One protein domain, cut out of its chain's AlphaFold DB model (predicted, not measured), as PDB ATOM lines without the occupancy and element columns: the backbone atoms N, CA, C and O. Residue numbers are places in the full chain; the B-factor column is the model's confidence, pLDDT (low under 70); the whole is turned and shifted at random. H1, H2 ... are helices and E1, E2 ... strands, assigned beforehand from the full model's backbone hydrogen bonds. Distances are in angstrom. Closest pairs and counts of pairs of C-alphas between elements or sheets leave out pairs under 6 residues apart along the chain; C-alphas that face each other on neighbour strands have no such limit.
ATOM      1  N   LEU A 253     -17.580 -29.664  37.576       85.00
ATOM      2  CA  LEU A 253     -18.012 -30.805  36.765       85.00
ATOM      3  C   LEU A 253     -18.457 -32.009  37.609       85.00
ATOM      4  O   LEU A 253     -19.528 -32.540  37.317       85.00
ATOM      5  N   PRO A 254     -17.731 -32.435  38.666       89.19
ATOM      6  CA  PRO A 254     -18.201 -33.525  39.521       89.19
ATOM      7  C   PRO A 254     -19.558 -33.240  40.171       89.19
ATOM      8  O   PRO A 254     -20.367 -34.154  40.319       89.19
ATOM      9  N   ARG A 255     -19.840 -31.977  40.525       88.50
ATOM     10  CA  ARG A 255     -21.150 -31.579  41.054       88.50
ATOM     11  C   ARG A 255     -22.265 -31.790  40.029       88.50
ATOM     12  O   ARG A 255     -23.274 -32.393  40.380       88.50
ATOM     13  N   LEU A 256     -22.056 -31.365  38.781       88.88
ATOM     14  CA  LEU A 256     -23.024 -31.577  37.700       88.88
ATOM     15  C   LEU A 256     -23.255 -33.070  37.428       88.88
ATOM     16  O   LEU A 256     -24.396 -33.503  37.329       88.88
ATOM     17  N   VAL A 257     -22.185 -33.867  37.361       89.44
ATOM     18  CA  VAL A 257     -22.276 -35.326  37.154       89.44
ATOM     19  C   VAL A 257     -23.039 -36.001  38.296       89.44
ATOM     20  O   VAL A 257     -23.826 -36.914  38.077       89.44
ATOM     21  N   LYS A 258     -22.856 -35.537  39.534       90.00
ATOM     22  CA  LYS A 258     -23.633 -36.047  40.667       90.00
ATOM     23  C   LYS A 258     -25.124 -35.715  40.529       90.00
ATOM     24  O   LYS A 258     -25.950 -36.558  40.863       90.00
ATOM     25  N   GLN A 259     -25.454 -34.511  40.059       89.00
ATOM     26  CA  GLN A 259     -26.835 -34.065  39.842       89.00
ATOM     27  C   GLN A 259     -27.490 -34.716  38.618       89.00
ATOM     28  O   GLN A 259     -28.711 -34.804  38.582       89.00
ATOM     29  N   SER A 260     -26.715 -35.194  37.638       89.56
ATOM     30  CA  SER A 260     -27.267 -35.814  36.429       89.56
ATOM     31  C   SER A 260     -27.881 -37.187  36.664       89.56
ATOM     32  O   SER A 260     -28.659 -37.639  35.833       89.56
ATOM     33  N   HIS A 261     -27.508 -37.870  37.753       91.56
ATOM     34  CA  HIS A 261     -27.966 -39.224  38.075       91.56
ATOM     35  C   HIS A 261     -27.856 -40.219  36.902       91.56
ATOM     36  O   HIS A 261     -28.644 -41.156  36.794       91.56
ATOM     37  N   GLU A 262     -26.839 -40.048  36.053       91.06
ATOM     38  CA  GLU A 262     -26.655 -40.775  34.787       91.06
ATOM     39  C   GLU A 262     -26.749 -42.302  34.934       91.06
ATOM     40  O   GLU A 262     -27.404 -42.971  34.135       91.06
ATOM     41  N   GLN A 263     -26.171 -42.851  36.007       91.94
ATOM     42  CA  GLN A 263     -26.215 -44.287  36.279       91.94
ATOM     43  C   GLN A 263     -27.646 -44.812  36.465       91.94
ATOM     44  O   GLN A 263     -27.959 -45.901  35.991       91.94
ATOM     45  N   LYS A 264     -28.540 -44.032  37.093       94.19
ATOM     46  CA  LYS A 264     -29.941 -44.435  37.293       94.19
ATOM     47  C   LYS A 264     -30.659 -44.586  35.958       94.19
ATOM     48  O   LYS A 264     -31.421 -45.525  35.779       94.19
ATOM     49  N   TYR A 265     -30.387 -43.687  35.018       95.06
ATOM     50  CA  TYR A 265     -30.955 -43.763  33.679       95.06
ATOM     51  C   TYR A 265     -30.412 -44.959  32.889       95.06
ATOM     52  O   TYR A 265     -31.187 -45.667  32.254       95.06
ATOM     53  N   LEU A 266     -29.105 -45.229  32.965       93.69
ATOM     54  CA  LEU A 266     -28.496 -46.408  32.334       93.69
ATOM     55  C   LEU A 266     -29.084 -47.718  32.862       93.69
ATOM     56  O   LEU A 266     -29.465 -48.585  32.075       93.69
ATOM     57  N   ASP A 267     -29.179 -47.846  34.186       94.50
ATOM     58  CA  ASP A 267     -29.759 -49.024  34.829       94.50
ATOM     59  C   ASP A 267     -31.236 -49.195  34.437       94.50
ATOM     60  O   ASP A 267     -31.671 -50.312  34.168       94.50
ATOM     61  N   ALA A 268     -31.992 -48.095  34.336       95.50
ATOM     62  CA  ALA A 268     -33.395 -48.103  33.922       95.50
ATOM     63  C   ALA A 268     -33.587 -48.579  32.470       95.50
ATOM     64  O   ALA A 268     -34.450 -49.417  32.209       95.50
ATOM     65  N   VAL A 269     -32.762 -48.093  31.532       94.94
ATOM     66  CA  VAL A 269     -32.778 -48.540  30.126       94.94
ATOM     67  C   VAL A 269     -32.445 -50.027  30.041       94.94
ATOM     68  O   VAL A 269     -33.198 -50.793  29.448       94.94
ATOM     69  N   ALA A 270     -31.356 -50.459  30.688       94.31
ATOM     70  CA  ALA A 270     -30.943 -51.862  30.686       94.31
ATOM     71  C   ALA A 270     -32.030 -52.781  31.264       94.31
ATOM     72  O   ALA A 270     -32.259 -53.880  30.756       94.31
ATOM     73  N   PHE A 271     -32.727 -52.320  32.304       94.75
ATOM     74  CA  PHE A 271     -33.850 -53.034  32.895       94.75
ATOM     75  C   PHE A 271     -35.037 -53.147  31.942       94.75
ATOM     76  O   PHE A 271     -35.579 -54.236  31.777       94.75
ATOM     77  N   LYS A 272     -35.419 -52.057  31.268       95.06
ATOM     78  CA  LYS A 272     -36.506 -52.076  30.281       95.06
ATOM     79  C   LYS A 272     -36.193 -53.009  29.111       95.06
ATOM     80  O   LYS A 272     -37.034 -53.829  28.759       95.06
ATOM     81  N   THR A 273     -34.966 -52.980  28.593       94.19
ATOM     82  CA  THR A 273     -34.526 -53.911  27.543       94.19
ATOM     83  C   THR A 273     -34.577 -55.373  28.009       94.19
ATOM     84  O   THR A 273     -34.970 -56.258  27.246       94.19
ATOM     85  N   LEU A 274     -34.221 -55.648  29.270       94.56
ATOM     86  CA  LEU A 274     -34.353 -56.983  29.862       94.56
ATOM     87  C   LEU A 274     -35.823 -57.427  29.948       94.56
ATOM     88  O   LEU A 274     -36.124 -58.573  29.607       94.56
ATOM     89  N   LEU A 275     -36.719 -56.537  30.389       94.56
ATOM     90  CA  LEU A 275     -38.157 -56.807  30.451       94.56
ATOM     91  C   LEU A 275     -38.726 -57.092  29.061       94.56
ATOM     92  O   LEU A 275     -39.408 -58.096  28.891       94.56
ATOM     93  N   ASP A 276     -38.373 -56.298  28.050       95.00
ATOM     94  CA  ASP A 276     -38.815 -56.509  26.668       95.00
ATOM     95  C   ASP A 276     -38.413 -57.888  26.142       95.00
ATOM     96  O   ASP A 276     -39.234 -58.605  25.568       95.00
ATOM     97  N   ALA A 277     -37.169 -58.302  26.387       94.56
ATOM     98  CA  ALA A 277     -36.684 -59.616  25.975       94.56
ATOM     99  C   ALA A 277     -37.392 -60.773  26.701       94.56
ATOM    100  O   ALA A 277     -37.545 -61.854  26.128       94.56
ATOM    101  N   LYS A 278     -37.798 -60.576  27.961       94.75
ATOM    102  CA  LYS A 278     -38.506 -61.579  28.772       94.75
ATOM    103  C   LYS A 278     -39.988 -61.660  28.412       94.75
ATOM    104  O   LYS A 278     -40.478 -62.749  28.134       94.75
ATOM    105  N   PHE A 279     -40.669 -60.524  28.304       95.12
ATOM    106  CA  PHE A 279     -42.092 -60.459  27.968       95.12
ATOM    107  C   PHE A 279     -42.384 -60.916  26.539       95.12
ATOM    108  O   PHE A 279     -43.406 -61.551  26.308       95.12
ATOM    109  N   ARG A 280     -41.449 -60.736  25.595       93.00
ATOM    110  CA  ARG A 280     -41.554 -61.355  24.258       93.00
ATOM    111  C   ARG A 280     -41.577 -62.882  24.285       93.00
ATOM    112  O   ARG A 280     -42.090 -63.492  23.354       93.00
ATOM    113  N   ARG A 281     -40.993 -63.494  25.316       93.75
ATOM    114  CA  ARG A 281     -41.010 -64.947  25.535       93.75
ATOM    115  C   ARG A 281     -42.141 -65.390  26.466       93.75
ATOM    116  O   ARG A 281     -42.146 -66.549  26.864       93.75
ATOM    117  N   ASP A 282     -43.055 -64.482  26.810       91.19
ATOM    118  CA  ASP A 282     -44.125 -64.700  27.790       91.19
ATOM    119  C   ASP A 282     -43.589 -65.148  29.167       91.19
ATOM    120  O   ASP A 282     -44.208 -65.912  29.901       91.19
ATOM    121  N   GLU A 283     -42.379 -64.689  29.514       91.56
ATOM    122  CA  GLU A 283     -41.739 -64.999  30.789       91.56
ATOM    123  C   GLU A 283     -41.996 -63.897  31.815       91.56
ATOM    124  O   GLU A 283     -41.689 -62.721  31.602       91.56
ATOM    125  N   GLU A 284     -42.464 -64.302  32.988       89.94
ATOM    126  CA  GLU A 284     -42.618 -63.419  34.135       89.94
ATOM    127  C   GLU A 284     -41.261 -63.159  34.819       89.94
ATOM    128  O   GLU A 284     -40.414 -64.050  34.937       89.94
ATOM    129  N   VAL A 285     -41.044 -61.940  35.322       92.56
ATOM    130  CA  VAL A 285     -39.746 -61.542  35.897       92.56
ATOM    131  C   VAL A 285     -39.848 -61.404  37.409       92.56
ATOM    132  O   VAL A 285     -40.541 -60.528  37.921       92.56
ATOM    133  N   ARG A 286     -39.124 -62.249  38.149       91.44
ATOM    134  CA  ARG A 286     -39.025 -62.150  39.611       91.44
ATOM    135  C   ARG A 286     -38.085 -61.011  40.008       91.44
ATOM    136  O   ARG A 286     -36.948 -60.959  39.545       91.44
ATOM    137  N   ILE A 287     -38.548 -60.128  40.888       90.50
ATOM    138  CA  ILE A 287     -37.772 -58.986  41.375       90.50
ATOM    139  C   ILE A 287     -36.750 -59.477  42.409       90.50
ATOM    140  O   ILE A 287     -37.138 -60.098  43.407       90.50
ATOM    141  N   PRO A 288     -35.448 -59.213  42.207       87.25
ATOM    142  CA  PRO A 288     -34.432 -59.488  43.213       87.25
ATOM    143  C   PRO A 288     -34.646 -58.648  44.479       87.25
ATOM    144  O   PRO A 288     -35.109 -57.514  44.418       87.25
ATOM    145  N   TYR A 289     -34.243 -59.179  45.637       81.12
ATOM    146  CA  TYR A 289     -34.331 -58.443  46.906       81.12
ATOM    147  C   TYR A 289     -33.461 -57.177  46.919       81.12
ATOM    148  O   TYR A 289     -33.847 -56.154  47.477       81.12
ATOM    149  N   VAL A 290     -32.278 -57.254  46.301       86.25
ATOM    150  CA  VAL A 290     -31.393 -56.105  46.105       86.25
ATOM    151  C   VAL A 290     -31.563 -55.634  44.674       86.25
ATOM    152  O   VAL A 290     -31.208 -56.348  43.739       86.25
ATOM    153  N   ILE A 291     -32.109 -54.437  44.530       89.94
ATOM    154  CA  ILE A 291     -32.431 -53.825  43.250       89.94
ATOM    155  C   ILE A 291     -31.688 -52.494  43.120       89.94
ATOM    156  O   ILE A 291     -31.463 -51.798  44.115       89.94
ATOM    157  N   ARG A 292     -31.269 -52.145  41.904       94.25
ATOM    158  CA  ARG A 292     -30.597 -50.868  41.633       94.25
ATOM    159  C   ARG A 292     -31.611 -49.728  41.590       94.25
ATOM    160  O   ARG A 292     -32.727 -49.897  41.107       94.25
ATOM    161  N   ASP A 293     -31.197 -48.532  42.006       92.81
ATOM    162  CA  ASP A 293     -32.046 -47.329  42.007       92.81
ATOM    163  C   ASP A 293     -32.729 -47.060  40.652       92.81
ATOM    164  O   ASP A 293     -33.877 -46.622  40.614       92.81
ATOM    165  N   GLY A 294     -32.032 -47.306  39.536       94.12
ATOM    166  CA  GLY A 294     -32.587 -47.115  38.193       94.12
ATOM    167  C   GLY A 294     -33.662 -48.134  37.815       94.12
ATOM    168  O   GLY A 294     -34.661 -47.780  37.196       94.12
ATOM    169  N   GLU A 295     -33.505 -49.383  38.250       94.88
ATOM    170  CA  GLU A 295     -34.508 -50.437  38.052       94.88
ATOM    171  C   GLU A 295     -35.780 -50.114  38.848       94.88
ATOM    172  O   GLU A 295     -36.885 -50.227  38.320       94.88
ATOM    173  N   VAL A 296     -35.630 -49.620  40.085       94.50
ATOM    174  CA  VAL A 296     -36.749 -49.117  40.903       94.50
ATOM    175  C   VAL A 296     -37.447 -47.949  40.211       94.50
ATOM    176  O   VAL A 296     -38.674 -47.927  40.131       94.50
ATOM    177  N   MET A 297     -36.679 -46.995  39.679       95.12
ATOM    178  CA  MET A 297     -37.221 -45.848  38.948       95.12
ATOM    179  C   MET A 297     -38.059 -46.297  37.744       95.12
ATOM    180  O   MET A 297     -39.200 -45.856  37.612       95.12
ATOM    181  N   ALA A 298     -37.541 -47.195  36.902       95.81
ATOM    182  CA  ALA A 298     -38.287 -47.743  35.767       95.81
ATOM    183  C   ALA A 298     -39.556 -48.476  36.227       95.81
ATOM    184  O   ALA A 298     -40.643 -48.221  35.716       95.81
ATOM    185  N   MET A 299     -39.432 -49.343  37.232       94.75
ATOM    186  CA  MET A 299     -40.527 -50.157  37.753       94.75
ATOM    187  C   MET A 299     -41.684 -49.309  38.297       94.75
ATOM    188  O   MET A 299     -42.831 -49.536  37.917       94.75
ATOM    189  N   ILE A 300     -41.392 -48.307  39.134       94.06
ATOM    190  CA  ILE A 300     -42.414 -47.408  39.693       94.06
ATOM    191  C   ILE A 300     -43.114 -46.640  38.570       94.06
ATOM    192  O   ILE A 300     -44.337 -46.536  38.580       94.06
ATOM    193  N   ASN A 301     -42.369 -46.134  37.580       94.94
ATOM    194  CA  ASN A 301     -42.965 -45.404  36.458       94.94
ATOM    195  C   ASN A 301     -43.847 -46.312  35.587       94.94
ATOM    196  O   ASN A 301     -44.957 -45.912  35.232       94.94
ATOM    197  N   LEU A 302     -43.391 -47.530  35.277       95.75
ATOM    198  CA  LEU A 302     -44.159 -48.512  34.508       95.75
ATOM    199  C   LEU A 302     -45.437 -48.929  35.246       95.75
ATOM    200  O   LEU A 302     -46.490 -49.044  34.621       95.75
ATOM    201  N   GLN A 303     -45.369 -49.131  36.564       95.19
ATOM    202  CA  GLN A 303     -46.537 -49.472  37.373       95.19
ATOM    203  C   GLN A 303     -47.513 -48.292  37.483       95.19
ATOM    204  O   GLN A 303     -48.718 -48.483  37.335       95.19
ATOM    205  N   ALA A 304     -47.011 -47.069  37.692       93.75
ATOM    206  CA  ALA A 304     -47.835 -45.864  37.810       93.75
ATOM    207  C   ALA A 304     -48.656 -45.576  36.543       93.75
ATOM    208  O   ALA A 304     -49.778 -45.086  36.638       93.75
ATOM    209  N   HIS A 305     -48.124 -45.921  35.368       94.62
ATOM    210  CA  HIS A 305     -48.820 -45.795  34.083       94.62
ATOM    211  C   HIS A 305     -49.553 -47.079  33.662       94.62
ATOM    212  O   HIS A 305     -50.034 -47.173  32.535       94.62
ATOM    213  N   GLY A 306     -49.631 -48.082  34.543       94.12
ATOM    214  CA  GLY A 306     -50.346 -49.329  34.282       94.12
ATOM    215  C   GLY A 306     -49.748 -50.168  33.153       94.12
ATOM    216  O   GLY A 306     -50.472 -50.929  32.527       94.12
ATOM    217  N   ARG A 307     -48.449 -50.037  32.854       94.94
ATOM    218  CA  ARG A 307     -47.752 -50.849  31.839       94.94
ATOM    219  C   ARG A 307     -47.386 -52.227  32.368       94.94
ATOM    220  O   ARG A 307     -47.402 -53.196  31.611       94.94
ATOM    221  N   VAL A 308     -47.093 -52.330  33.660       96.12
ATOM    222  CA  VAL A 308     -46.773 -53.596  34.328       96.12
ATOM    223  C   VAL A 308     -47.581 -53.748  35.606       96.12
ATOM    224  O   VAL A 308     -47.911 -52.760  36.265       96.12
ATOM    225  N   THR A 309     -47.836 -54.995  35.980       94.69
ATOM    226  CA  THR A 309     -48.419 -55.347  37.273       94.69
ATOM    227  C   THR A 309     -47.343 -55.979  38.137       94.69
ATOM    228  O   THR A 309     -46.601 -56.849  37.683       94.69
ATOM    229  N   ILE A 310     -47.260 -55.540  39.391       93.88
ATOM    230  CA  ILE A 310     -46.361 -56.124  40.384       93.88
ATOM    231  C   ILE A 310     -47.199 -56.926  41.362       93.88
ATOM    232  O   ILE A 310     -48.000 -56.357  42.105       93.88
ATOM    233  N   SER A 311     -47.000 -58.238  41.362       91.88
ATOM    234  CA  SER A 311     -47.734 -59.163  42.219       91.88
ATOM    235  C   SER A 311     -46.813 -59.749  43.287       91.88
ATOM    236  O   SER A 311     -45.653 -60.061  42.992       91.88
ATOM    237  N   PRO A 312     -47.289 -59.906  44.534       89.56
ATOM    238  CA  PRO A 312     -46.548 -60.631  45.549       89.56
ATOM    239  C   PRO A 312     -46.509 -62.125  45.211       89.56
ATOM    240  O   PRO A 312     -47.514 -62.718  44.828       89.56
ATOM    241  N   VAL A 313     -45.346 -62.735  45.409       87.31
ATOM    242  CA  VAL A 313     -45.086 -64.169  45.255       87.31
ATOM    243  C   VAL A 313     -44.587 -64.708  46.585       87.31
ATOM    244  O   VAL A 313     -43.932 -63.996  47.348       87.31
ATOM    245  N   ASP A 314     -44.892 -65.969  46.875       81.69
ATOM    246  CA  ASP A 314     -44.513 -66.626  48.130       81.69
ATOM    247  C   ASP A 314     -45.048 -65.891  49.375       81.69
ATOM    248  O   ASP A 314     -44.435 -65.924  50.443       81.69
ATOM    249  N   MET A 315     -46.193 -65.202  49.247       75.75
ATOM    250  CA  MET A 315     -46.837 -64.561  50.391       75.75
ATOM    251  C   MET A 315     -47.310 -65.651  51.366       75.75
ATOM    252  O   MET A 315     -48.087 -66.527  50.975       75.75
ATOM    253  N   PRO A 316     -46.884 -65.624  52.641       69.75
ATOM    254  CA  PRO A 316     -47.394 -66.566  53.621       69.75
ATOM    255  C   PRO A 316     -48.889 -66.312  53.851       69.75
ATOM    256  O   PRO A 316     -49.299 -65.193  54.157       69.75
ATOM    257  N   GLN A 317     -49.706 -67.362  53.745       66.75
ATOM    258  CA  GLN A 317     -51.142 -67.291  54.016       66.75
ATOM    259  C   GLN A 317     -51.377 -67.117  55.523       66.75
ATOM    260  O   GLN A 317     -51.440 -68.091  56.276       66.75
ATOM    261  N   ILE A 318     -51.487 -65.867  55.977       67.81
ATOM    262  CA  ILE A 318     -51.763 -65.523  57.377       67.81
ATOM    263  C   ILE A 318     -53.190 -64.961  57.462       67.81
ATOM    264  O   ILE A 318     -53.393 -63.781  57.161       67.81
ATOM    265  N   PRO A 319     -54.198 -65.764  57.856       61.19
ATOM    266  CA  PRO A 319     -55.568 -65.275  57.982       61.19
ATOM    267  C   PRO A 319     -55.633 -64.079  58.947       61.19
ATOM    268  O   PRO A 319     -55.119 -64.138  60.062       61.19
ATOM    269  N   LEU A 320     -56.234 -62.974  58.486       64.06
ATOM    270  CA  LEU A 320     -56.362 -61.689  59.198       64.06
ATOM    271  C   LEU A 320     -55.035 -60.997  59.577       64.06
ATOM    272  O   LEU A 320     -55.055 -60.029  60.331       64.06
ATOM    273  N   GLY A 321     -53.886 -61.461  59.074       62.72
ATOM    274  CA  GLY A 321     -52.572 -60.915  59.444       62.72
ATOM    275  C   GLY A 321     -52.105 -61.296  60.855       62.72
ATOM    276  O   GLY A 321     -51.062 -60.819  61.301       62.72
ATOM    277  N   PHE A 322     -52.829 -62.185  61.547       60.09
ATOM    278  CA  PHE A 322     -52.495 -62.646  62.893       60.09
ATOM    279  C   PHE A 322     -52.334 -64.162  62.921       60.09
ATOM    280  O   PHE A 322     -53.278 -64.917  62.700       60.09
ATOM    281  N   PHE A 339     -41.455 -60.950  51.172       82.50
ATOM    282  CA  PHE A 339     -42.126 -61.785  50.187       82.50
ATOM    283  C   PHE A 339     -41.519 -61.485  48.818       82.50
ATOM    284  O   PHE A 339     -40.935 -60.419  48.599       82.50
ATOM    285  N   GLY A 340     -41.585 -62.463  47.919       86.75
ATOM    286  CA  GLY A 340     -41.151 -62.265  46.547       86.75
ATOM    287  C   GLY A 340     -42.056 -61.254  45.857       86.75
ATOM    288  O   GLY A 340     -43.229 -61.121  46.193       86.75
ATOM    289  N   LEU A 341     -41.519 -60.554  44.871       92.06
ATOM    290  CA  LEU A 341     -42.316 -59.754  43.953       92.06
ATOM    291  C   LEU A 341     -42.053 -60.258  42.542       92.06
ATOM    292  O   LEU A 341     -40.945 -60.708  42.232       92.06
ATOM    293  N   GLN A 342     -43.059 -60.170  41.691       94.62
ATOM    294  CA  GLN A 342     -42.971 -60.565  40.295       94.62
ATOM    295  C   GLN A 342     -43.659 -59.536  39.421       94.62
ATOM    296  O   GLN A 342     -44.696 -58.987  39.791       94.62
ATOM    297  N   ILE A 343     -43.041 -59.262  38.278       95.44
ATOM    298  CA  ILE A 343     -43.495 -58.288  37.297       95.44
ATOM    299  C   ILE A 343     -44.054 -59.046  36.104       95.44
ATOM    300  O   ILE A 343     -43.365 -59.892  35.522       95.44
ATOM    301  N   THR A 344     -45.280 -58.698  35.734       94.81
ATOM    302  CA  THR A 344     -45.960 -59.209  34.545       94.81
ATOM    303  C   THR A 344     -46.384 -58.053  33.634       94.81
ATOM    304  O   THR A 344     -46.715 -56.964  34.129       94.81
ATOM    305  N   PRO A 345     -46.343 -58.236  32.301       96.06
ATOM    306  CA  PRO A 345     -46.790 -57.214  31.370       96.06
ATOM    307  C   PRO A 345     -48.315 -57.093  31.417       96.06
ATOM    308  O   PRO A 345     -49.038 -58.069  31.602       96.06
ATOM    309  N   THR A 346     -48.814 -55.876  31.229       94.31
ATOM    310  CA  THR A 346     -50.248 -55.629  31.007       94.31
ATOM    311  C   THR A 346     -50.551 -55.576  29.507       94.31
ATOM    312  O   THR A 346     -49.631 -55.395  28.707       94.31
ATOM    313  N   PRO A 347     -51.831 -55.627  29.091       93.12
ATOM    314  CA  PRO A 347     -52.209 -55.411  27.690       93.12
ATOM    315  C   PRO A 347     -51.776 -54.047  27.135       93.12
ATOM    316  O   PRO A 347     -51.670 -53.867  25.928       93.12
ATOM    317  N   THR A 348     -51.532 -53.076  28.016       94.12
ATOM    318  CA  THR A 348     -51.060 -51.732  27.683       94.12
ATOM    319  C   THR A 348     -49.538 -51.627  27.611       94.12
ATOM    320  O   THR A 348     -49.036 -50.533  27.377       94.12
ATOM    321  N   TYR A 349     -48.775 -52.701  27.822       94.38
ATOM    322  CA  TYR A 349     -47.314 -52.658  27.741       94.38
ATOM    323  C   TYR A 349     -46.825 -52.282  26.332       94.38
ATOM    324  O   TYR A 349     -47.356 -52.769  25.339       94.38
ATOM    325  N   VAL A 350     -45.795 -51.430  26.248       93.56
ATOM    326  CA  VAL A 350     -45.211 -50.976  24.974       93.56
ATOM    327  C   VAL A 350     -43.737 -51.377  24.912       93.56
ATOM    328  O   VAL A 350     -42.952 -51.064  25.816       93.56
ATOM    329  N   TYR A 351     -43.366 -52.082  23.844       93.31
ATOM    330  CA  TYR A 351     -41.985 -52.472  23.566       93.31
ATOM    331  C   TYR A 351     -41.184 -51.300  23.000       93.31
ATOM    332  O   TYR A 351     -41.735 -50.429  22.332       93.31
ATOM    333  N   ASP A 352     -39.872 -51.299  23.231       90.00
ATOM    334  CA  ASP A 352     -38.972 -50.222  22.799       90.00
ATOM    335  C   ASP A 352     -39.011 -49.975  21.286       90.00
ATOM    336  O   ASP A 352     -38.944 -48.828  20.845       90.00
ATOM    337  N   ASP A 353     -39.184 -51.034  20.493       86.88
ATOM    338  CA  ASP A 353     -39.237 -50.944  19.030       86.88
ATOM    339  C   ASP A 353     -40.517 -50.252  18.517       86.88
ATOM    340  O   ASP A 353     -40.483 -49.617  17.463       86.88
ATOM    341  N   ASP A 354     -41.610 -50.299  19.286       88.38
ATOM    342  CA  ASP A 354     -42.911 -49.719  18.922       88.38
ATOM    343  C   ASP A 354     -43.074 -48.268  19.425       88.38
ATOM    344  O   ASP A 354     -44.077 -47.600  19.153       88.38
ATOM    345  N   MET A 355     -42.094 -47.743  20.172       89.88
ATOM    346  CA  MET A 355     -42.151 -46.403  20.757       89.88
ATOM    347  C   MET A 355     -41.664 -45.320  19.786       89.88
ATOM    348  O   MET A 355     -40.481 -44.985  19.741       89.88
ATOM    349  N   HIS A 356     -42.601 -44.679  19.079       87.81
ATOM    350  CA  HIS A 356     -42.301 -43.553  18.179       87.81
ATOM    351  C   HIS A 356     -41.563 -42.401  18.882       87.81
ATOM    352  O   HIS A 356     -40.605 -41.853  18.343       87.81
ATOM    353  N   VAL A 357     -41.958 -42.062  20.114       88.69
ATOM    354  CA  VAL A 357     -41.328 -40.984  20.899       88.69
ATOM    355  C   VAL A 357     -39.846 -41.278  21.163       88.69
ATOM    356  O   VAL A 357     -39.002 -40.384  21.083       88.69
ATOM    357  N   LEU A 358     -39.502 -42.546  21.412       89.12
ATOM    358  CA  LEU A 358     -38.118 -42.962  21.617       89.12
ATOM    359  C   LEU A 358     -37.299 -42.780  20.333       89.12
ATOM    360  O   LEU A 358     -36.216 -42.198  20.386       89.12
ATOM    361  N   GLN A 359     -37.836 -43.199  19.185       87.62
ATOM    362  CA  GLN A 359     -37.187 -43.043  17.877       87.62
ATOM    363  C   GLN A 359     -37.003 -41.565  17.497       87.62
ATOM    364  O   GLN A 359     -35.909 -41.159  17.104       87.62
ATOM    365  N   GLN A 360     -38.039 -40.744  17.683       88.00
ATOM    366  CA  GLN A 360     -37.994 -39.301  17.436       88.00
ATOM    367  C   GLN A 360     -36.914 -38.622  18.287       88.00
ATOM    368  O   GLN A 360     -36.086 -37.879  17.761       88.00
ATOM    369  N   SER A 361     -36.871 -38.934  19.585       88.06
ATOM    370  CA  SER A 361     -35.906 -38.333  20.512       88.06
ATOM    371  C   SER A 361     -34.450 -38.690  20.210       88.06
ATOM    372  O   SER A 361     -33.553 -37.926  20.553       88.06
ATOM    373  N   GLN A 362     -34.190 -39.842  19.583       85.50
ATOM    374  CA  GLN A 362     -32.840 -40.246  19.177       85.50
ATOM    375  C   GLN A 362     -32.359 -39.486  17.933       85.50
ATOM    376  O   GLN A 362     -31.154 -39.315  17.757       85.50
ATOM    377  N   GLY A 363     -33.286 -39.035  17.082       80.75
ATOM    378  CA  GLY A 363     -32.986 -38.224  15.903       80.75
ATOM    379  C   GLY A 363     -32.904 -36.718  16.176       80.75
ATOM    380  O   GLY A 363     -32.247 -36.004  15.418       80.75
ATOM    381  N   ASP A 364     -33.547 -36.218  17.238       85.88
ATOM    382  CA  ASP A 364     -33.588 -34.782  17.544       85.88
ATOM    383  C   ASP A 364     -32.338 -34.310  18.301       85.88
ATOM    384  O   ASP A 364     -32.104 -34.655  19.461       85.88
ATOM    385  N   CYS A 365     -31.543 -33.458  17.656       81.94
ATOM    386  CA  CYS A 365     -30.358 -32.871  18.268       81.94
ATOM    387  C   CYS A 365     -30.722 -31.640  19.118       81.94
ATOM    388  O   CYS A 365     -31.524 -30.804  18.694       81.94
ATOM    389  N   PRO A 366     -30.092 -31.452  20.292       86.62
ATOM    390  CA  PRO A 366     -30.273 -30.233  21.069       86.62
ATOM    391  C   PRO A 366     -29.712 -29.018  20.320       86.62
ATOM    392  O   PRO A 366     -28.744 -29.118  19.562       86.62
ATOM    393  N   ALA A 367     -30.284 -27.840  20.579       85.25
ATOM    394  CA  ALA A 367     -29.781 -26.593  20.015       85.25
ATOM    395  C   ALA A 367     -28.328 -26.342  20.457       85.25
ATOM    396  O   ALA A 367     -27.996 -26.449  21.639       85.25
ATOM    397  N   SER A 368     -27.457 -25.991  19.509       81.25
ATOM    398  CA  SER A 368     -26.037 -25.730  19.773       81.25
ATOM    399  C   SER A 368     -25.752 -24.300  20.245       81.25
ATOM    400  O   SER A 368     -24.650 -24.025  20.717       81.25
ATOM    401  N   GLN A 369     -26.725 -23.395  20.139       82.62
ATOM    402  CA  GLN A 369     -26.621 -21.987  20.524       82.62
ATOM    403  C   GLN A 369     -28.011 -21.397  20.794       82.62
ATOM    404  O   GLN A 369     -29.002 -21.873  20.238       82.62
ATOM    405  N   SER A 370     -28.083 -20.365  21.636       83.38
ATOM    406  CA  SER A 370     -29.307 -19.575  21.808       83.38
ATOM    407  C   SER A 370     -29.538 -18.637  20.615       83.38
ATOM    408  O   SER A 370     -28.616 -18.368  19.841       83.38
ATOM    409  N   ALA A 371     -30.750 -18.082  20.498       77.62
ATOM    410  CA  ALA A 371     -31.074 -17.066  19.490       77.62
ATOM    411  C   ALA A 371     -30.170 -15.815  19.576       77.62
ATOM    412  O   ALA A 371     -29.913 -15.167  18.568       77.62
ATOM    413  N   GLU A 372     -29.642 -15.516  20.766       79.12
ATOM    414  CA  GLU A 372     -28.753 -14.378  21.053       79.12
ATOM    415  C   GLU A 372     -27.253 -14.729  20.902       79.12
ATOM    416  O   GLU A 372     -26.364 -13.907  21.145       79.12
ATOM    417  N   GLY A 373     -26.938 -15.966  20.502       82.25
ATOM    418  CA  GLY A 373     -25.565 -16.444  20.312       82.25
ATOM    419  C   GLY A 373     -24.839 -16.838  21.606       82.25
ATOM    420  O   GLY A 373     -23.604 -16.902  21.625       82.25
ATOM    421  N   ALA A 374     -25.575 -17.096  22.691       88.25
ATOM    422  CA  ALA A 374     -25.025 -17.704  23.900       88.25
ATOM    423  C   ALA A 374     -24.788 -19.207  23.678       88.25
ATOM    424  O   ALA A 374     -25.569 -19.883  23.003       88.25
ATOM    425  N   LEU A 375     -23.697 -19.729  24.240       90.56
ATOM    426  CA  LEU A 375     -23.280 -21.119  24.037       90.56
ATOM    427  C   LEU A 375     -23.667 -21.973  25.253       90.56
ATOM    428  O   LEU A 375     -23.185 -21.708  26.354       90.56
ATOM    429  N   PRO A 376     -24.507 -23.006  25.104       91.62
ATOM    430  CA  PRO A 376     -24.829 -23.881  26.219       91.62
ATOM    431  C   PRO A 376     -23.632 -24.761  26.609       91.62
ATOM    432  O   PRO A 376     -22.705 -24.979  25.825       91.62
ATOM    433  N   LEU A 377     -23.665 -25.331  27.814       90.38
ATOM    434  CA  LEU A 377     -22.586 -26.167  28.357       90.38
ATOM    435  C   LEU A 377     -22.242 -27.395  27.496       90.38
ATOM    436  O   LEU A 377     -21.111 -27.895  27.545       90.38
ATOM    437  N   TRP A 378     -23.215 -27.897  26.737       91.06
ATOM    438  CA  TRP A 378     -23.042 -29.012  25.809       91.06
ATOM    439  C   TRP A 378     -22.510 -28.597  24.439       91.06
ATOM    440  O   TRP A 378     -22.269 -29.468  23.611       91.06
ATOM    441  N   SER A 379     -22.252 -27.315  24.211       90.50
ATOM    442  CA  SER A 379     -21.568 -26.822  23.022       90.50
ATOM    443  C   SER A 379     -20.134 -26.437  23.348       90.50
ATOM    444  O   SER A 379     -19.814 -25.867  24.398       90.50
ATOM    445  N   ASP A 380     -19.224 -26.754  22.439       88.50
ATOM    446  CA  ASP A 380     -17.891 -26.183  22.482       88.50
ATOM    447  C   ASP A 380     -17.892 -24.702  22.059       88.50
ATOM    448  O   ASP A 380     -18.907 -24.134  21.656       88.50
ATOM    449  N   PHE A 381     -16.733 -24.056  22.171       86.44
ATOM    450  CA  PHE A 381     -16.578 -22.644  21.817       86.44
ATOM    451  C   PHE A 381     -16.956 -22.312  20.361       86.44
ATOM    452  O   PHE A 381     -17.260 -21.158  20.076       86.44
ATOM    453  N   PHE A 382     -16.966 -23.274  19.436       85.25
ATOM    454  CA  PHE A 382     -17.352 -23.088  18.034       85.25
ATOM    455  C   PHE A 382     -18.731 -23.674  17.690       85.25
ATOM    456  O   PHE A 382     -19.172 -23.513  16.556       85.25
ATOM    457  N   GLY A 383     -19.443 -24.248  18.662       82.75
ATOM    458  CA  GLY A 383     -20.788 -24.800  18.499       82.75
ATOM    459  C   GLY A 383     -20.836 -26.307  18.231       82.75
ATOM    460  O   GLY A 383     -21.914 -26.827  17.953       82.75
ATOM    461  N   ALA A 384     -19.714 -27.029  18.319       86.75
ATOM    462  CA  ALA A 384     -19.713 -28.485  18.205       86.75
ATOM    463  C   ALA A 384     -20.353 -29.128  19.444       86.75
ATOM    464  O   ALA A 384     -20.021 -28.791  20.587       86.75
ATOM    465  N   LEU A 385     -21.264 -30.072  19.208       87.94
ATOM    466  CA  LEU A 385     -22.034 -30.746  20.247       87.94
ATOM    467  C   LEU A 385     -21.181 -31.763  21.019       87.94
ATOM    468  O   LEU A 385     -20.579 -32.670  20.446       87.94
ATOM    469  N   LYS A 386     -21.193 -31.657  22.347       89.56
ATOM    470  CA  LYS A 386     -20.635 -32.627  23.294       89.56
ATOM    471  C   LYS A 386     -21.763 -33.466  23.882       89.56
ATOM    472  O   LYS A 386     -22.381 -33.073  24.874       89.56
ATOM    473  N   VAL A 387     -21.989 -34.638  23.295       88.00
ATOM    474  CA  VAL A 387     -23.088 -35.553  23.652       88.00
ATOM    475  C   VAL A 387     -23.085 -35.917  25.143       88.00
ATOM    476  O   VAL A 387     -24.121 -35.819  25.794       88.00
ATOM    477  N   ASP A 388     -21.920 -36.211  25.728       88.75
ATOM    478  CA  ASP A 388     -21.814 -36.542  27.159       88.75
ATOM    479  C   ASP A 388     -22.309 -35.403  28.064       88.75
ATOM    480  O   ASP A 388     -22.947 -35.622  29.094       88.75
ATOM    481  N   ARG A 389     -22.023 -34.152  27.680       89.94
ATOM    482  CA  ARG A 389     -22.461 -32.970  28.432       89.94
ATOM    483  C   ARG A 389     -23.945 -32.728  28.260       89.94
ATOM    484  O   ARG A 389     -24.600 -32.401  29.245       89.94
ATOM    485  N   TRP A 390     -24.462 -32.918  27.050       92.56
ATOM    486  CA  TRP A 390     -25.896 -32.855  26.798       92.56
ATOM    487  C   TRP A 390     -26.641 -33.833  27.705       92.56
ATOM    488  O   TRP A 390     -27.517 -33.420  28.458       92.56
ATOM    489  N   ARG A 391     -26.207 -35.096  27.736       90.75
ATOM    490  CA  ARG A 391     -26.797 -36.133  28.583       90.75
ATOM    491  C   ARG A 391     -26.785 -35.763  30.065       90.75
ATOM    492  O   ARG A 391     -27.789 -35.927  30.752       90.75
ATOM    493  N   GLN A 392     -25.659 -35.251  30.559       92.31
ATOM    494  CA  GLN A 392     -25.531 -34.854  31.962       92.31
ATOM    495  C   GLN A 392     -26.471 -33.702  32.322       92.31
ATOM    496  O   GLN A 392     -27.100 -33.731  33.378       92.31
ATOM    497  N   VAL A 393     -26.577 -32.699  31.452       94.00
ATOM    498  CA  VAL A 393     -27.457 -31.548  31.678       94.00
ATOM    499  C   VAL A 393     -28.925 -31.951  31.572       94.00
ATOM    500  O   VAL A 393     -29.705 -31.617  32.464       94.00
ATOM    501  N   LEU A 394     -29.286 -32.724  30.547       94.62
ATOM    502  CA  LEU A 394     -30.633 -33.251  30.365       94.62
ATOM    503  C   LEU A 394     -31.062 -34.094  31.573       94.62
ATOM    504  O   LEU A 394     -32.125 -33.854  32.139       94.62
ATOM    505  N   GLY A 395     -30.211 -35.024  32.016       94.19
ATOM    506  CA  GLY A 395     -30.457 -35.830  33.212       94.19
ATOM    507  C   GLY A 395     -30.640 -34.977  34.463       94.19
ATOM    508  O   GLY A 395     -31.589 -35.187  35.208       94.19
ATOM    509  N   ALA A 396     -29.799 -33.959  34.671       94.56
ATOM    510  CA  ALA A 396     -29.892 -33.105  35.856       94.56
ATOM    511  C   ALA A 396     -31.194 -32.292  35.897       94.56
ATOM    512  O   ALA A 396     -31.844 -32.217  36.940       94.56
ATOM    513  N   VAL A 397     -31.595 -31.711  34.762       94.69
ATOM    514  CA  VAL A 397     -32.832 -30.925  34.642       94.69
ATOM    515  C   VAL A 397     -34.062 -31.809  34.811       94.69
ATOM    516  O   VAL A 397     -34.925 -31.511  35.637       94.69
ATOM    517  N   VAL A 398     -34.140 -32.916  34.072       94.81
ATOM    518  CA  VAL A 398     -35.315 -33.796  34.110       94.81
ATOM    519  C   VAL A 398     -35.442 -34.470  35.475       94.81
ATOM    520  O   VAL A 398     -36.548 -34.548  36.006       94.81
ATOM    521  N   PHE A 399     -34.336 -34.895  36.092       93.62
ATOM    522  CA  PHE A 399     -34.365 -35.478  37.434       93.62
ATOM    523  C   PHE A 399     -34.793 -34.463  38.501       93.62
ATOM    524  O   PHE A 399     -35.553 -34.812  39.405       93.62
ATOM    525  N   ALA A 400     -34.354 -33.202  38.394       91.56
ATOM    526  CA  ALA A 400     -34.793 -32.139  39.298       91.56
ATOM    527  C   ALA A 400     -36.316 -31.942  39.237       91.56
ATOM    528  O   ALA A 400     -36.959 -31.884  40.284       91.56
ATOM    529  N   ILE A 401     -36.892 -31.923  38.030       92.62
ATOM    530  CA  ILE A 401     -38.345 -31.823  37.819       92.62
ATOM    531  C   ILE A 401     -39.063 -33.075  38.353       92.62
ATOM    532  O   ILE A 401     -40.035 -32.960  39.095       92.62
ATOM    533  N   ALA A 402     -38.563 -34.275  38.046       91.44
ATOM    534  CA  ALA A 402     -39.180 -35.533  38.477       91.44
ATOM    535  C   ALA A 402     -39.282 -35.650  40.007       91.44
ATOM    536  O   ALA A 402     -40.295 -36.101  40.537       91.44
ATOM    537  N   MET A 403     -38.229 -35.246  40.724       88.19
ATOM    538  CA  MET A 403     -38.147 -35.417  42.177       88.19
ATOM    539  C   MET A 403     -38.811 -34.297  42.972       88.19
ATOM    540  O   MET A 403     -39.219 -34.538  44.110       88.19
ATOM    541  N   ARG A 404     -38.883 -33.081  42.416       84.81
ATOM    542  CA  ARG A 404     -39.443 -31.914  43.113       84.81
ATOM    543  C   ARG A 404     -40.896 -31.601  42.741       84.81
ATOM    544  O   ARG A 404     -41.505 -30.738  43.374       84.81
ATOM    545  N   GLY A 405     -41.460 -32.325  41.775       81.56
ATOM    546  CA  GLY A 405     -42.803 -32.088  41.255       81.56
ATOM    547  C   GLY A 405     -42.828 -30.959  40.219       81.56
ATOM    548  O   GLY A 405     -41.783 -30.595  39.679       81.56
ATOM    549  N   PRO A 406     -44.013 -30.402  39.905       86.00
ATOM    550  CA  PRO A 406     -44.129 -29.333  38.922       86.00
ATOM    551  C   PRO A 406     -43.262 -28.117  39.276       86.00
ATOM    552  O   PRO A 406     -43.514 -27.451  40.279       86.00
ATOM    553  N   LEU A 407     -42.264 -27.819  38.441       84.88
ATOM    554  CA  LEU A 407     -41.344 -26.690  38.622       84.88
ATOM    555  C   LEU A 407     -41.453 -25.701  37.464       84.88
ATOM    556  O   LEU A 407     -41.637 -26.093  36.311       84.88
ATOM    557  N   ASP A 408     -41.303 -24.418  37.764       85.44
ATOM    558  CA  ASP A 408     -41.107 -23.368  36.770       85.44
ATOM    559  C   ASP A 408     -39.623 -23.256  36.369       85.44
ATOM    560  O   ASP A 408     -38.735 -23.864  36.980       85.44
ATOM    561  N   LEU A 409     -39.330 -22.452  35.341       84.69
ATOM    562  CA  LEU A 409     -37.958 -22.242  34.861       84.69
ATOM    563  C   LEU A 409     -37.019 -21.798  35.998       84.69
ATOM    564  O   LEU A 409     -35.896 -22.294  36.105       84.69
ATOM    565  N   ARG A 410     -37.477 -20.893  36.872       81.88
ATOM    566  CA  ARG A 410     -36.645 -20.354  37.955       81.88
ATOM    567  C   ARG A 410     -36.392 -21.377  39.045       81.88
ATOM    568  O   ARG A 410     -35.263 -21.438  39.523       81.88
ATOM    569  N   GLY A 411     -37.389 -22.181  39.408       81.31
ATOM    570  CA  GLY A 411     -37.232 -23.268  40.369       81.31
ATOM    571  C   GLY A 411     -36.194 -24.288  39.907       81.31
ATOM    572  O   GLY A 411     -35.324 -24.698  40.683       81.31
ATOM    573  N   VAL A 412     -36.191 -24.636  38.615       88.00
ATOM    574  CA  VAL A 412     -35.170 -25.534  38.050       88.00
ATOM    575  C   VAL A 412     -33.779 -24.894  38.093       88.00
ATOM    576  O   VAL A 412     -32.830 -25.528  38.559       88.00
ATOM    577  N   VAL A 413     -33.644 -23.633  37.670       88.00
ATOM    578  CA  VAL A 413     -32.360 -22.914  37.740       88.00
ATOM    579  C   VAL A 413     -31.869 -22.827  39.183       88.00
ATOM    580  O   VAL A 413     -30.709 -23.131  39.446       88.00
ATOM    581  N   ALA A 414     -32.732 -22.458  40.132       83.62
ATOM    582  CA  ALA A 414     -32.392 -22.358  41.549       83.62
ATOM    583  C   ALA A 414     -31.851 -23.686  42.097       83.62
ATOM    584  O   ALA A 414     -30.791 -23.696  42.724       83.62
ATOM    585  N   THR A 415     -32.499 -24.800  41.745       84.62
ATOM    586  CA  THR A 415     -32.077 -26.163  42.111       84.62
ATOM    587  C   THR A 415     -30.684 -26.509  41.570       84.62
ATOM    588  O   THR A 415     -29.894 -27.209  42.212       84.62
ATOM    589  N   LEU A 416     -30.372 -26.034  40.363       87.31
ATOM    590  CA  LEU A 416     -29.145 -26.369  39.643       87.31
ATOM    591  C   LEU A 416     -28.062 -25.291  39.760       87.31
ATOM    592  O   LEU A 416     -26.985 -25.455  39.190       87.31
ATOM    593  N   LYS A 417     -28.274 -24.216  40.529       82.69
ATOM    594  CA  LYS A 417     -27.248 -23.188  40.751       82.69
ATOM    595  C   LYS A 417     -26.006 -23.779  41.435       82.69
ATOM    596  O   LYS A 417     -26.127 -24.541  42.400       82.69
ATOM    597  N   PRO A 418     -24.787 -23.382  41.023       81.56
ATOM    598  CA  PRO A 418     -24.437 -22.403  39.984       81.56
ATOM    599  C   PRO A 418     -24.120 -23.044  38.613       81.56
ATOM    600  O   PRO A 418     -23.339 -22.495  37.841       81.56
ATOM    601  N   ASN A 419     -24.621 -24.248  38.324       84.56
ATOM    602  CA  ASN A 419     -24.187 -25.044  37.174       84.56
ATOM    603  C   ASN A 419     -24.817 -24.616  35.839       84.56
ATOM    604  O   ASN A 419     -24.157 -24.708  34.799       84.56
ATOM    605  N   LEU A 420     -26.072 -24.167  35.856       87.81
ATOM    606  CA  LEU A 420     -26.815 -23.795  34.652       87.81
ATOM    607  C   LEU A 420     -27.363 -22.373  34.745       87.81
ATOM    608  O   LEU A 420     -27.723 -21.905  35.825       87.81
ATOM    609  N   GLU A 421     -27.422 -21.717  33.593       88.00
ATOM    610  CA  GLU A 421     -28.058 -20.416  33.378       88.00
ATOM    611  C   GLU A 421     -29.493 -20.598  32.855       88.00
ATOM    612  O   GLU A 421     -29.841 -21.647  32.305       88.00
ATOM    613  N   ASP A 422     -30.314 -19.554  32.973       88.88
ATOM    614  CA  ASP A 422     -31.746 -19.576  32.639       88.88
ATOM    615  C   ASP A 422     -32.014 -20.063  31.206       88.88
ATOM    616  O   ASP A 422     -32.853 -20.939  30.993       88.88
ATOM    617  N   PHE A 423     -31.252 -19.570  30.223       88.81
ATOM    618  CA  PHE A 423     -31.425 -19.972  28.824       88.81
ATOM    619  C   PHE A 423     -31.041 -21.442  28.576       88.81
ATOM    620  O   PHE A 423     -31.642 -22.090  27.725       88.81
ATOM    621  N   GLU A 424     -30.057 -21.993  29.304       92.25
ATOM    622  CA  GLU A 424     -29.646 -23.398  29.150       92.25
ATOM    623  C   GLU A 424     -30.784 -24.315  29.595       92.25
ATOM    624  O   GLU A 424     -31.108 -25.290  28.918       92.25
ATOM    625  N   VAL A 425     -31.427 -23.974  30.714       92.19
ATOM    626  CA  VAL A 425     -32.592 -24.707  31.212       92.19
ATOM    627  C   VAL A 425     -33.777 -24.552  30.259       92.19
ATOM    628  O   VAL A 425     -34.450 -25.540  29.970       92.19
ATOM    629  N   GLN A 426     -34.001 -23.355  29.714       91.62
ATOM    630  CA  GLN A 426     -35.059 -23.123  28.732       91.62
ATOM    631  C   GLN A 426     -34.880 -23.997  27.481       91.62
ATOM    632  O   GLN A 426     -35.833 -24.657  27.071       91.62
ATOM    633  N   LEU A 427     -33.666 -24.084  26.925       92.25
ATOM    634  CA  LEU A 427     -33.377 -24.949  25.773       92.25
ATOM    635  C   LEU A 427     -33.666 -26.429  26.070       92.25
ATOM    636  O   LEU A 427     -34.197 -27.141  25.217       92.25
ATOM    637  N   VAL A 428     -33.346 -26.898  27.282       94.00
ATOM    638  CA  VAL A 428     -33.651 -28.275  27.709       94.00
ATOM    639  C   VAL A 428     -35.157 -28.490  27.840       94.00
ATOM    640  O   VAL A 428     -35.659 -29.533  27.422       94.00
ATOM    641  N   ILE A 429     -35.889 -27.520  28.393       92.31
ATOM    642  CA  ILE A 429     -37.348 -27.594  28.533       92.31
ATOM    643  C   ILE A 429     -38.019 -27.621  27.160       92.31
ATOM    644  O   ILE A 429     -38.874 -28.469  26.924       92.31
ATOM    645  N   GLU A 430     -37.613 -26.752  26.237       91.75
ATOM    646  CA  GLU A 430     -38.139 -26.716  24.868       91.75
ATOM    647  C   GLU A 430     -37.888 -28.036  24.127       91.75
ATOM    648  O   GLU A 430     -38.807 -28.586  23.514       91.75
ATOM    649  N   TRP A 431     -36.673 -28.588  24.232       93.50
ATOM    650  CA  TRP A 431     -36.358 -29.909  23.682       93.50
ATOM    651  C   TRP A 431     -37.195 -31.010  24.349       93.50
ATOM    652  O   TRP A 431     -37.741 -31.878  23.667       93.50
ATOM    653  N   GLY A 432     -37.357 -30.956  25.674       92.88
ATOM    654  CA  GLY A 432     -38.125 -31.933  26.441       92.88
ATOM    655  C   GLY A 432     -39.623 -31.907  26.134       92.88
ATOM    656  O   GLY A 432     -40.246 -32.964  26.104       92.88
ATOM    657  N   LEU A 433     -40.201 -30.734  25.866       92.38
ATOM    658  CA  LEU A 433     -41.597 -30.591  25.441       92.38
ATOM    659  C   LEU A 433     -41.813 -31.147  24.029       92.38
ATOM    660  O   LEU A 433     -42.802 -31.835  23.790       92.38
ATOM    661  N   ARG A 434     -40.881 -30.886  23.104       91.69
ATOM    662  CA  ARG A 434     -40.957 -31.379  21.718       91.69
ATOM    663  C   ARG A 434     -40.855 -32.903  21.625       91.69
ATOM    664  O   ARG A 434     -41.510 -33.503  20.781       91.69
ATOM    665  N   ASN A 435     -40.036 -33.508  22.485       92.06
ATOM    666  CA  ASN A 435     -39.792 -34.953  22.522       92.06
ATOM    667  C   ASN A 435     -40.642 -35.680  23.573       92.06
ATOM    668  O   ASN A 435     -40.310 -36.797  23.959       92.06
ATOM    669  N   GLU A 436     -41.700 -35.035  24.079       92.06
ATOM    670  CA  GLU A 436     -42.622 -35.590  25.078       92.06
ATOM    671  C   GLU A 436     -41.934 -36.190  26.319       92.06
ATOM    672  O   GLU A 436     -42.441 -37.117  26.945       92.06
ATOM    673  N   VAL A 437     -40.776 -35.655  26.703       93.00
ATOM    674  CA  VAL A 437     -40.092 -35.964  27.969       93.00
ATOM    675  C   VAL A 437     -40.722 -35.170  29.107       93.00
ATOM    676  O   VAL A 437     -40.830 -35.659  30.235       93.00
ATOM    677  N   LEU A 438     -41.157 -33.947  28.807       93.62
ATOM    678  CA  LEU A 438     -41.803 -33.027  29.733       93.62
ATOM    679  C   LEU A 438     -43.203 -32.668  29.234       93.62
ATOM    680  O   LEU A 438     -43.484 -32.687  28.037       93.62
ATOM    681  N   LYS A 439     -44.085 -32.308  30.165       91.50
ATOM    682  CA  LYS A 439     -45.436 -31.802  29.904       91.50
ATOM    683  C   LYS A 439     -45.682 -30.554  30.740       91.50
ATOM    684  O   LYS A 439     -45.157 -30.424  31.845       91.50
ATOM    685  N   SER A 440     -46.508 -29.644  30.231       88.38
ATOM    686  CA  SER A 440     -46.975 -28.521  31.042       88.38
ATOM    687  C   SER A 440     -47.963 -29.024  32.092       88.38
ATOM    688  O   SER A 440     -48.988 -29.610  31.751       88.38
ATOM    689  N   ALA A 441     -47.662 -28.787  33.365       81.25
ATOM    690  CA  ALA A 441     -48.546 -29.117  34.480       81.25
ATOM    691  C   ALA A 441     -49.646 -28.060  34.688       81.25
ATOM    692  O   ALA A 441     -50.681 -28.353  35.279       81.25
ATOM    693  N   SER A 442     -49.436 -26.837  34.191       73.00
ATOM    694  CA  SER A 442     -50.406 -25.744  34.281       73.00
ATOM    695  C   SER A 442     -51.023 -25.449  32.909       73.00
ATOM    696  O   SER A 442     -50.286 -25.400  31.918       73.00
ATOM    697  N   PRO A 443     -52.337 -25.161  32.820       62.91
ATOM    698  CA  PRO A 443     -52.984 -24.729  31.577       62.91
ATOM    699  C   PRO A 443     -52.335 -23.490  30.942       62.91
ATOM    700  O   PRO A 443     -52.458 -23.279  29.740       62.91
ATOM    701  N   ARG A 444     -51.634 -22.671  31.742       62.41
ATOM    702  CA  ARG A 444     -50.939 -21.452  31.291       62.41
ATOM    703  C   ARG A 444     -49.459 -21.657  30.937       62.41
ATOM    704  O   ARG A 444     -48.789 -20.679  30.628       62.41
ATOM    705  N   GLY A 445     -48.927 -22.883  30.980       60.25
ATOM    706  CA  GLY A 445     -47.563 -23.154  30.496       60.25
ATOM    707  C   GLY A 445     -46.418 -22.792  31.449       60.25
ATOM    708  O   GLY A 445     -45.266 -22.854  31.036       60.25
ATOM    709  N   ALA A 446     -46.703 -22.390  32.692       71.44
ATOM    710  CA  ALA A 446     -45.688 -21.829  33.594       71.44
ATOM    711  C   ALA A 446     -44.873 -22.874  34.381       71.44
ATOM    712  O   ALA A 446     -43.786 -22.567  34.859       71.44
ATOM    713  N   SER A 447     -45.390 -24.096  34.523       84.31
ATOM    714  CA  SER A 447     -44.777 -25.162  35.322       84.31
ATOM    715  C   SER A 447     -44.717 -26.461  34.533       84.31
ATOM    716  O   SER A 447     -45.702 -26.838  33.889       84.31
ATOM    717  N   TYR A 448     -43.610 -27.181  34.647       89.69
ATOM    718  CA  TYR A 448     -43.318 -28.390  33.889       89.69
ATOM    719  C   TYR A 448     -43.263 -29.604  34.808       89.69
ATOM    720  O   TYR A 448     -42.770 -29.521  35.928       89.69
ATOM    721  N   THR A 449     -43.755 -30.737  34.319       92.50
ATOM    722  CA  THR A 449     -43.660 -32.050  34.966       92.50
ATOM    723  C   THR A 449     -43.118 -33.074  33.975       92.50
ATOM    724  O   THR A 449     -43.131 -32.840  32.764       92.50
ATOM    725  N   THR A 450     -42.636 -34.215  34.458       93.81
ATOM    726  CA  THR A 450     -42.190 -35.307  33.588       93.81
ATOM    727  C   THR A 450     -43.366 -36.025  32.935       93.81
ATOM    728  O   THR A 450     -44.427 -36.197  33.534       93.81
ATOM    729  N   ALA A 451     -43.167 -36.450  31.692       93.31
ATOM    730  CA  ALA A 451     -44.082 -37.323  30.974       93.31
ATOM    731  C   ALA A 451     -43.931 -38.788  31.427       93.31
ATOM    732  O   ALA A 451     -43.351 -39.064  32.465       93.31
ATOM    733  N   GLU A 452     -44.443 -39.737  30.647       92.56
ATOM    734  CA  GLU A 452     -44.419 -41.165  30.984       92.56
ATOM    735  C   GLU A 452     -43.028 -41.803  30.803       92.56
ATOM    736  O   GLU A 452     -42.485 -42.424  31.719       92.56
ATOM    737  N   TRP A 453     -42.423 -41.620  29.625       94.19
ATOM    738  CA  TRP A 453     -41.195 -42.313  29.205       94.19
ATOM    739  C   TRP A 453     -39.917 -41.502  29.435       94.19
ATOM    740  O   TRP A 453     -38.864 -41.822  28.883       94.19
ATOM    741  N   TRP A 454     -39.990 -40.452  30.255       95.00
ATOM    742  CA  TRP A 454     -38.894 -39.506  30.487       95.00
ATOM    743  C   TRP A 454     -37.571 -40.191  30.850       95.00
ATOM    744  O   TRP A 454     -36.518 -39.837  30.328       95.00
ATOM    745  N   TRP A 455     -37.618 -41.204  31.715       94.75
ATOM    746  CA  TRP A 455     -36.441 -41.924  32.198       94.75
ATOM    747  C   TRP A 455     -35.792 -42.784  31.110       94.75
ATOM    748  O   TRP A 455     -34.567 -42.898  31.068       94.75
ATOM    749  N   LEU A 456     -36.599 -43.355  30.215       94.12
ATOM    750  CA  LEU A 456     -36.120 -44.176  29.110       94.12
ATOM    751  C   LEU A 456     -35.483 -43.284  28.047       94.12
ATOM    752  O   LEU A 456     -34.332 -43.495  27.677       94.12
ATOM    753  N   ILE A 457     -36.196 -42.228  27.639       94.19
ATOM    754  CA  ILE A 457     -35.737 -41.285  26.616       94.19
ATOM    755  C   ILE A 457     -34.407 -40.654  27.028       94.19
ATOM    756  O   ILE A 457     -33.449 -40.718  26.264       94.19
ATOM    757  N   VAL A 458     -34.315 -40.112  28.247       93.19
ATOM    758  CA  VAL A 458     -33.080 -39.495  28.765       93.19
ATOM    759  C   VAL A 458     -31.936 -40.507  28.846       93.19
ATOM    760  O   VAL A 458     -30.797 -40.179  28.513       93.19
ATOM    761  N   GLY A 459     -32.216 -41.746  29.260       91.31
ATOM    762  CA  GLY A 459     -31.203 -42.794  29.348       91.31
ATOM    763  C   GLY A 459     -30.674 -43.257  27.994       91.31
ATOM    764  O   GLY A 459     -29.485 -43.568  27.899       91.31
ATOM    765  N   SER A 460     -31.526 -43.253  26.967       89.50
ATOM    766  CA  SER A 460     -31.186 -43.625  25.592       89.50
ATOM    767  C   SER A 460     -30.453 -42.528  24.816       89.50
ATOM    768  O   SER A 460     -29.861 -42.822  23.778       89.50
ATOM    769  N   GLN A 461     -30.427 -41.285  25.309       86.06
ATOM    770  CA  GLN A 461     -29.618 -40.222  24.711       86.06
ATOM    771  C   GLN A 461     -28.121 -40.567  24.798       86.06
ATOM    772  O   GLN A 461     -27.578 -40.774  25.884       86.06
ATOM    773  N   GLY A 462     -27.449 -40.617  23.645       65.50
ATOM    774  CA  GLY A 462     -26.014 -40.915  23.539       65.50
ATOM    775  C   GLY A 462     -25.655 -42.398  23.399       65.50
ATOM    776  O   GLY A 462     -24.486 -42.710  23.179       65.50
ATOM    777  N   VAL A 463     -26.630 -43.314  23.441       54.97
ATOM    778  CA  VAL A 463     -26.422 -44.692  22.972       54.97
ATOM    779  C   VAL A 463     -26.522 -44.666  21.449       54.97
ATOM    780  O   VAL A 463     -27.584 -44.893  20.878       54.97
ATOM    781  N   LEU A 464     -25.416 -44.347  20.774       40.03
ATOM    782  CA  LEU A 464     -25.294 -44.650  19.351       40.03
ATOM    783  C   LEU A 464     -25.478 -46.167  19.221       40.03
ATOM    784  O   LEU A 464     -24.589 -46.929  19.606       40.03
ATOM    785  N   LYS A 465     -26.637 -46.622  18.724       35.44
ATOM    786  CA  LYS A 465     -26.734 -47.971  18.159       35.44
ATOM    787  C   LYS A 465     -25.675 -47.997  17.062       35.44
ATOM    788  O   LYS A 465     -25.807 -47.273  16.080       35.44
ATOM    789  N   GLY A 466     -24.588 -48.727  17.312       30.80
ATOM    790  CA  GLY A 466     -23.526 -48.921  16.338       30.80
ATOM    791  C   GLY A 466     -24.159 -49.345  15.020       30.80
ATOM    792  O   GLY A 466     -24.872 -50.346  14.981       30.80
ATOM    793  N   SER A 467     -23.968 -48.520  13.997       27.28
ATOM    794  CA  SER A 467     -24.102 -48.916  12.598       27.28
ATOM    795  C   SER A 467     -23.025 -49.927  12.250       27.28
ATOM    796  O   SER A 467     -21.864 -49.642  12.640       27.28
TER     797      SER A 467
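What this domain is: This is residues 253 to 322 and 339 to 467 of the 467 residues of an uncharacterized protein of Verticillium dahliae (UniProt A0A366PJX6). Two lobes sit end to end: a small one, in which the three-stranded sheet E1 E3 E2 is covered by H2 and H3, and a larger one, in which helices H1, H6 and H7 and the small hairpin E4 E5 pack round H5. H8 lies between the lobes, touching helices of both, and residues 317 to 322 stick out beyond the sheet. The printed part has 199 residues, with eight named helices and five named strands in the order H1 H2 E1 H3 E2 E3 H4 H5 H6 H7 E4 E5 H8; both sheets are antiparallel and the class is mostly helix. It is compact, with a radius of gyration of the C-alphas of 18.8 A, yet elongated, spanning 67 by 43 by 35 A.

How they stand to each other: In the larger sheet, E3, residues 340 to 345, is the inner strand between E1, residues 285 to 287, and E2, residues 308 to 313. N 287 and O 341 are 2.8 A apart, and N 311 and O 342 2.9 A, within hydrogen-bond range. H2, residues 262 to 279, and H3, residues 293 to 304, are on one face, making two layers, helices over a sheet. E1, H3 and E2 form a split strand-helix-strand unit, two strands running the same way with E3 between them, and its crossover is right-handed. H2 touches H3 at a steep tilt of 56 degrees, closest at the C-alphas of Lys 264 and Gly 294, 3.9 A. H8, residues 454 to 460, touches H2 about perpendicular, at 89 degrees, closest at the C-alphas of Tyr 265 and Gly 459, 4.4 A. H4, residues 356 to 363, touches H8, closest at the C-alphas of Leu 358 and Ile 457, 5.8 A. The hub is H5, residues 387 to 404, which touches H8 at a shallow tilt of 18 degrees, opposite ways, closest at the C-alphas of Gly 395 and Val 458, 6.3 A. H1, residues 253 to 260, touches H5, closest at the C-alphas of Ser 260 and Ala 396, 3.8 A. H6, residues 409 to 416, touches H5 with the C-alphas of Ala 400 and Val 412 closest, 6.7 A; H7, residues 422 to 434, only just touches H5, with 3 pairs of C-alphas within 8 A, the closest Leu 394 and Val 428, 6.4 A. E4, residues 438 to 440, and E5, residues 448 to 450, are a hairpin, with N 439 and O 449 2.8 A apart. In each of the eight helices every O i to N i+4 pair is within hydrogen-bond range.

Where its parts are: H1 begins at C-alpha 253 (-18.012, -30.805, 36.765). H2 is 25.9 A long, H5 25.7 A, H7 18.5 A, E3 17.0 A, H3 16.4 A and E2 15.3 A. H8 ends at C-alpha 460 (-31.186, -43.625, 25.592).

The domain as a whole: The C-alphas of Pro 319 and Phe 382 are farthest apart, 69.5 A. Residues 323 to 338 are not printed, and C-alphas 322 and 339 are 16.4 A apart across the cut. The link from H4 to H5, residues 364 to 386, is long. Confidence is under 70 at residues 316 to 322, 443 to 445 and 462 to 467; the mean pLDDT of the printed part is 87.3.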